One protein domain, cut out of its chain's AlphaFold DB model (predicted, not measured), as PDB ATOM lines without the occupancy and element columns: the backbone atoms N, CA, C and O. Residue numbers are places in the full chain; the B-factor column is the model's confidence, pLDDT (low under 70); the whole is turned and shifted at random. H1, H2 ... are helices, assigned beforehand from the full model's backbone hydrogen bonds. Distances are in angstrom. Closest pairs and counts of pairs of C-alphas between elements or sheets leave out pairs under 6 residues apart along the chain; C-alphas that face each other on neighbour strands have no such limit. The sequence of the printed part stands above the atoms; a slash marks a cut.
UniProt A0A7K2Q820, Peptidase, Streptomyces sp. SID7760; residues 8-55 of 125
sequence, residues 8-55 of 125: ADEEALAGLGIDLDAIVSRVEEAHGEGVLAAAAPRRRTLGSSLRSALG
ATOM      1  N   ALA A   8      34.733  13.479 -12.893       87.31
ATOM      2  CA  ALA A   8      35.367  12.173 -12.741       87.31
ATOM      3  C   ALA A   8      34.373  11.104 -12.255       87.31
ATOM      4  O   ALA A   8      34.407   9.970 -12.728       87.31
ATOM      5  N   ASP A   9      33.463  11.469 -11.345       88.25
ATOM      6  CA  ASP A   9      32.412  10.557 -10.883       88.25
ATOM      7  C   ASP A   9      31.445  10.204 -12.024       88.25
ATOM      8  O   ASP A   9      31.048   9.051 -12.170       88.25
ATOM      9  N   GLU A  10      31.088  11.176 -12.862       91.25
ATOM     10  CA  GLU A  10      30.226  10.946 -14.025       91.25
ATOM     11  C   GLU A  10      30.883  10.068 -15.086       91.25
ATOM     12  O   GLU A  10      30.252   9.145 -15.593       91.25
ATOM     13  N   GLU A  11      32.152  10.317 -15.400       90.25
ATOM     14  CA  GLU A  11      32.900   9.501 -16.352       90.25
ATOM     15  C   GLU A  11      33.036   8.055 -15.853       90.25
ATOM     16  O   GLU A  11      32.857   7.106 -16.619       90.25
ATOM     17  N   ALA A  12      33.252   7.871 -14.547       92.88
ATOM     18  CA  ALA A  12      33.260   6.550 -13.929       92.88
ATOM     19  C   ALA A  12      31.902   5.839 -14.061       92.88
ATOM     20  O   ALA A  12      31.862   4.645 -14.358       92.88
ATOM     21  N   LEU A  13      30.789   6.557 -13.881       94.12
ATOM     22  CA  LEU A  13      29.440   6.015 -14.079       94.12
ATOM     23  C   LEU A  13      29.168   5.668 -15.548       94.12
ATOM     24  O   LEU A  13      28.641   4.591 -15.832       94.12
ATOM     25  N   ALA A  14      29.590   6.519 -16.483       93.62
ATOM     26  CA  ALA A  14      29.466   6.264 -17.915       93.62
ATOM     27  C   ALA A  14      30.252   5.010 -18.336       93.62
ATOM     28  O   ALA A  14      29.751   4.204 -19.120       93.62
ATOM     29  N   GLY A  15      31.432   4.780 -17.750       95.19
ATOM     30  CA  GLY A  15      32.205   3.546 -17.935       95.19
ATOM     31  C   GLY A  15      31.479   2.276 -17.468       95.19
ATOM     32  O   GLY A  15      31.744   1.192 -17.982       95.19
ATOM     33  N   LEU A  16      30.521   2.405 -16.542       95.12
ATOM     34  CA  LEU A  16      29.623   1.328 -16.110       95.12
ATOM     35  C   LEU A  16      28.336   1.239 -16.954       95.12
ATOM     36  O   LEU A  16      27.461   0.429 -16.649       95.12
ATOM     37  N   GLY A  17      28.201   2.062 -17.998       94.88
ATOM     38  CA  GLY A  17      27.005   2.147 -18.836       94.88
ATOM     39  C   GLY A  17      25.849   2.922 -18.196       94.88
ATOM     40  O   GLY A  17      24.702   2.746 -18.604       94.88
ATOM     41  N   ILE A  18      26.124   3.752 -17.184       95.19
ATOM     42  CA  ILE A  18      25.117   4.559 -16.489       95.19
ATOM     43  C   ILE A  18      25.163   5.990 -17.030       95.19
ATOM     44  O   ILE A  18      26.111   6.728 -16.773       95.19
ATOM     45  N   ASP A  19      24.110   6.393 -17.739       93.12
ATOM     46  CA  ASP A  19      23.906   7.782 -18.163       93.12
ATOM     47  C   ASP A  19      23.262   8.589 -17.024       93.12
ATOM     48  O   ASP A  19      22.076   8.442 -16.712       93.12
ATOM     49  N   LEU A  20      24.068   9.432 -16.373       90.62
ATOM     50  CA  LEU A  20      23.640  10.234 -15.229       90.62
ATOM     51  C   LEU A  20      22.545  11.248 -15.598       90.62
ATOM     52  O   LEU A  20      21.604  11.427 -14.821       90.62
ATOM     53  N   ASP A  21      22.641  11.897 -16.759       89.94
ATOM     54  CA  ASP A  21      21.681  12.921 -17.179       89.94
ATOM     55  C   ASP A  21      20.328  12.284 -17.528       89.94
ATOM     56  O   ASP A  21      19.274  12.818 -17.155       89.94
ATOM     57  N   ALA A  22      20.336  11.095 -18.139       92.69
ATOM     58  CA  ALA A  22      19.122  10.311 -18.366       92.69
ATOM     59  C   ALA A  22      18.454   9.883 -17.047       92.69
ATOM     60  O   ALA A  22      17.232   9.989 -16.908       92.69
ATOM     61  N   ILE A  23      19.238   9.443 -16.055       91.75
ATOM     62  CA  ILE A  23      18.725   9.057 -14.729       91.75
ATOM     63  C   ILE A  23      18.078  10.256 -14.028       91.75
ATOM     64  O   ILE A  23      16.955  10.142 -13.537       91.75
ATOM     65  N   VAL A  24      18.762  11.405 -13.986       89.94
ATOM     66  CA  VAL A  24      18.236  12.624 -13.350       89.94
ATOM     67  C   VAL A  24      16.935  13.056 -14.020       89.94
ATOM     68  O   VAL A  24      15.944  13.266 -13.321       89.94
ATOM     69  N   SER A  25      16.909  13.096 -15.355       90.56
ATOM     70  CA  SER A  25      15.713  13.463 -16.124       90.56
ATOM     71  C   SER A  25      14.540  12.538 -15.802       90.56
ATOM     72  O   SER A  25      13.442  12.997 -15.497       90.56
ATOM     73  N   ARG A  26      14.780  11.221 -15.764       93.44
ATOM     74  CA  ARG A  26      13.735  10.235 -15.470       93.44
ATOM     75  C   ARG A  26      13.179  10.355 -14.052       93.44
ATOM     76  O   ARG A  26      11.985  10.149 -13.834       93.44
ATOM     77  N   VAL A  27      14.036  10.667 -13.080       92.00
ATOM     78  CA  VAL A  27      13.631  10.876 -11.684       92.00
ATOM     79  C   VAL A  27      12.777  12.135 -11.551       92.00
ATOM     80  O   VAL A  27      11.751  12.094 -10.874       92.00
ATOM     81  N   GLU A  28      13.160  13.230 -12.206       91.19
ATOM     82  CA  GLU A  28      12.384  14.474 -12.191       91.19
ATOM     83  C   GLU A  28      11.037  14.325 -12.917       91.19
ATOM     84  O   GLU A  28      10.021  14.792 -12.407       91.19
ATOM     85  N   GLU A  29      10.982  13.590 -14.034       92.62
ATOM     86  CA  GLU A  29       9.723  13.233 -14.711       92.62
ATOM     87  C   GLU A  29       8.766  12.452 -13.798       92.62
ATOM     88  O   GLU A  29       7.558  12.686 -13.805       92.62
ATOM     89  N   ALA A  30       9.294  11.503 -13.021       94.69
ATOM     90  CA  ALA A  30       8.482  10.621 -12.186       94.69
ATOM     91  C   ALA A  30       8.063  11.254 -10.849       94.69
ATOM     92  O   ALA A  30       7.004  10.920 -10.316       94.69
ATOM     93  N   HIS A  31       8.895  12.132 -10.281       88.94
ATOM     94  CA  HIS A  31       8.746  12.614  -8.904       88.94
ATOM     95  C   HIS A  31       8.625  14.139  -8.769       88.94
ATOM     96  O   HIS A  31       8.451  14.634  -7.654       88.94
ATOM     97  N   GLY A  32       8.668  14.872  -9.882       87.50
ATOM     98  CA  GLY A  32       8.605  16.328  -9.925       87.50
ATOM     99  C   GLY A  32       9.980  16.979 -10.090       87.50
ATOM    100  O   GLY A  32      11.005  16.473  -9.626       87.50
ATOM    101  N   GLU A  33       9.982  18.138 -10.750       85.12
ATOM    102  CA  GLU A  33      11.184  18.922 -11.030       85.12
ATOM    103  C   GLU A  33      11.928  19.292  -9.738       85.12
ATOM    104  O   GLU A  33      11.331  19.717  -8.744       85.12
ATOM    105  N   GLY A  34      13.254  19.130  -9.735       78.81
ATOM    106  CA  GLY A  34      14.089  19.529  -8.609       78.81
ATOM    107  C   GLY A  34      13.959  18.649  -7.363       78.81
ATOM    108  O   GLY A  34      14.482  19.024  -6.312       78.81
ATOM    109  N   VAL A  35      13.335  17.468  -7.441       82.00
ATOM    110  CA  VAL A  35      13.237  16.531  -6.302       82.00
ATOM    111  C   VAL A  35      14.614  16.164  -5.725       82.00
ATOM    112  O   VAL A  35      14.772  16.009  -4.513       82.00
ATOM    113  N   LEU A  36      15.641  16.109  -6.579       77.94
ATOM    114  CA  LEU A  36      17.026  15.820  -6.201       77.94
ATOM    115  C   LEU A  36      17.779  17.042  -5.641       77.94
ATOM    116  O   LEU A  36      18.912  16.908  -5.182       77.94
ATOM    117  N   ALA A  37      17.177  18.235  -5.658       67.50
ATOM    118  CA  ALA A  37      17.785  19.454  -5.121       67.50
ATOM    119  C   ALA A  37      17.638  19.573  -3.595       67.50
ATOM    120  O   ALA A  37      18.343  20.367  -2.966       67.50
ATOM    121  N   ALA A  38      16.730  18.806  -2.987       60.22
ATOM    122  CA  ALA A  38      16.553  18.809  -1.546       60.22
ATOM    123  C   ALA A  38      17.776  18.183  -0.857       60.22
ATOM    124  O   ALA A  38      18.161  17.048  -1.137       60.22
ATOM    125  N   ALA A  39      18.378  18.918   0.084       57.38
ATOM    126  CA  ALA A  39      19.423  18.371   0.942       57.38
ATOM    127  C   ALA A  39      18.914  17.090   1.627       57.38
ATOM    128  O   ALA A  39      17.793  17.072   2.141       57.38
ATOM    129  N   ALA A  40      19.741  16.037   1.634       56.16
ATOM    130  CA  ALA A  40      19.376  14.724   2.161       56.16
ATOM    131  C   ALA A  40      18.656  14.829   3.525       56.16
ATOM    132  O   ALA A  40      19.096  15.593   4.398       56.16
ATOM    133  N   PRO A  41      17.556  14.078   3.740       50.19
ATOM    134  CA  PRO A  41      16.782  14.172   4.966       50.19
ATOM    135  C   PRO A  41      17.661  13.830   6.172       50.19
ATOM    136  O   PRO A  41      18.324  12.794   6.236       50.19
ATOM    137  N   ARG A  42      17.680  14.747   7.141       58.81
ATOM    138  CA  ARG A  42      18.475  14.651   8.371       58.81
ATOM    139  C   ARG A  42      18.059  13.396   9.150       58.81
ATOM    140  O   ARG A  42      16.876  13.058   9.174       58.81
ATOM    141  N   ARG A  43      19.000  12.740   9.851       56.75
ATOM    142  CA  ARG A  43      18.673  11.713  10.862       56.75
ATOM    143  C   ARG A  43      17.688  12.324  11.868       56.75
ATOM    144  O   ARG A  43      18.083  13.148  12.691       56.75
ATOM    145  N   ARG A  44      16.409  11.959  11.766       57.09
ATOM    146  CA  ARG A  44      15.352  12.420  12.674       57.09
ATOM    147  C   ARG A  44      15.618  11.820  14.049       57.09
ATOM    148  O   ARG A  44      15.752  10.606  14.183       57.09
ATOM    149  N   THR A  45      15.739  12.662  15.067       64.31
ATOM    150  CA  THR A  45      15.781  12.189  16.454       64.31
ATOM    151  C   THR A  45      14.372  11.759  16.872       64.31
ATOM    152  O   THR A  45      13.388  12.281  16.350       64.31
ATOM    153  N   LEU A  46      14.248  10.837  17.835       64.50
ATOM    154  CA  LEU A  46      12.948  10.381  18.367       64.50
ATOM    155  C   LEU A  46      12.015  11.546  18.758       64.50
ATOM    156  O   LEU A  46      10.806  11.479  18.544       64.50
ATOM    157  N   GLY A  47      12.584  12.644  19.268       62.69
ATOM    158  CA  GLY A  47      11.838  13.851  19.631       62.69
ATOM    159  C   GLY A  47      11.271  14.640  18.442       62.69
ATOM    160  O   GLY A  47      10.215  15.254  18.587       62.69
ATOM    161  N   SER A  48      11.926  14.609  17.278       63.06
ATOM    162  CA  SER A  48      11.409  15.198  16.029       63.06
ATOM    163  C   SER A  48      10.244  14.365  15.479       63.06
ATOM    164  O   SER A  48       9.182  14.892  15.149       63.06
ATOM    165  N   SER A  49      10.377  13.036  15.504       64.12
ATOM    166  CA  SER A  49       9.335  12.109  15.043       64.12
ATOM    167  C   SER A  49       8.027  12.238  15.838       64.12
ATOM    168  O   SER A  49       6.952  12.328  15.246       64.12
ATOM    169  N   LEU A  50       8.106  12.312  17.174       68.94
ATOM    170  CA  LEU A  50       6.933  12.511  18.041       68.94
ATOM    171  C   LEU A  50       6.277  13.881  17.831       68.94
ATOM    172  O   LEU A  50       5.058  14.007  17.892       68.94
ATOM    173  N   ARG A  51       7.073  14.918  17.561       64.25
ATOM    174  CA  ARG A  51       6.575  16.279  17.332       64.25
ATOM    175  C   ARG A  51       5.812  16.390  16.012       64.25
ATOM    176  O   ARG A  51       4.729  16.973  15.999       64.25
ATOM    177  N   SER A  52       6.339  15.776  14.953       65.75
ATOM    178  CA  SER A  52       5.658  15.670  13.661       65.75
ATOM    179  C   SER A  52       4.347  14.884  13.769       65.75
ATOM    180  O   SER A  52       3.354  15.297  13.180       65.75
ATOM    181  N   ALA A  53       4.316  13.791  14.545       72.19
ATOM    182  CA  ALA A  53       3.094  13.014  14.787       72.19
ATOM    183  C   ALA A  53       2.019  13.810  15.556       72.19
ATOM    184  O   ALA A  53       0.829  13.585  15.372       72.19
ATOM    185  N   LEU A  54       2.435  14.777  16.378       79.25
ATOM    186  CA  LEU A  54       1.561  15.702  17.109       79.25
ATOM    187  C   LEU A  54       1.215  16.975  16.308       79.25
ATOM    188  O   LEU A  54       0.726  17.944  16.889       79.25
ATOM    189  N   GLY A  55       1.513  17.023  15.003       67.06
ATOM    190  CA  GLY A  55       1.207  18.169  14.136       67.06
ATOM    191  C   GLY A  55       1.968  19.454  14.484       67.06
ATOM    192  O   GLY A  55       1.601  20.537  14.032       67.06
TER     193      GLY A  55
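This is residues 8 to 55 of the 125 residues of the protein "Peptidase" of Streptomyces sp. SID7760 (UniProt A0A7K2Q820). An open, extended chain rather than a ball: a short helix, H1, is set crosswise at the beginning of the longer helix H2, and a long link then leads away to a lone short helix, H3. Residues 37 to 55, H3 among them, stick out as an arm that makes much of the length. The printed part has 48 residues, with three named helices in the order H1, H2, H3 and no named strand; its class is all helix. It is extended, with a radius of gyration of the C-alphas of 16.6 A and spans of 47 by 22 by 13 A.

Find C-alpha 8 at (35.367, 12.173, -12.741); there H1 begins, residues 8 to 15. Next look for C-alpha 20 at (23.640, 10.234, -15.229), where H2, residues 20 to 31, sets out on its 16.4 A from first to last C-alpha. H3 is residues 46 to 53, 10.8 A long, and ends at C-alpha 53 at (3.094, 13.014, 14.787).

H1 and H2 only just touch, only at the corner by their tight link, with 3 pairs of C-alphas within 8 A. H2 touches H1 with residue 20 alone; the closest C-alphas, those of Glu 10 and Leu 20, are 6.7 A apart. Their lines are about perpendicular, at 90 degrees. H3 is apart from H1 and from H2. In H1, H2 and H3 every O i to N i+4 pair is within hydrogen-bond range.

The two C-alphas farthest apart, those of Gly 15 and Leu 54, are 48.1 A apart. The printed part has no cut. The link from H2 to H3, residues 32 to 45, is long. Residues 12 to 17 stand free, of which 12 to 15 belong to H1, and so do residues 37 to 55. The mean pLDDT of the printed part is 79.6; look at residues 37 to 52 and residue 55 for values under 70.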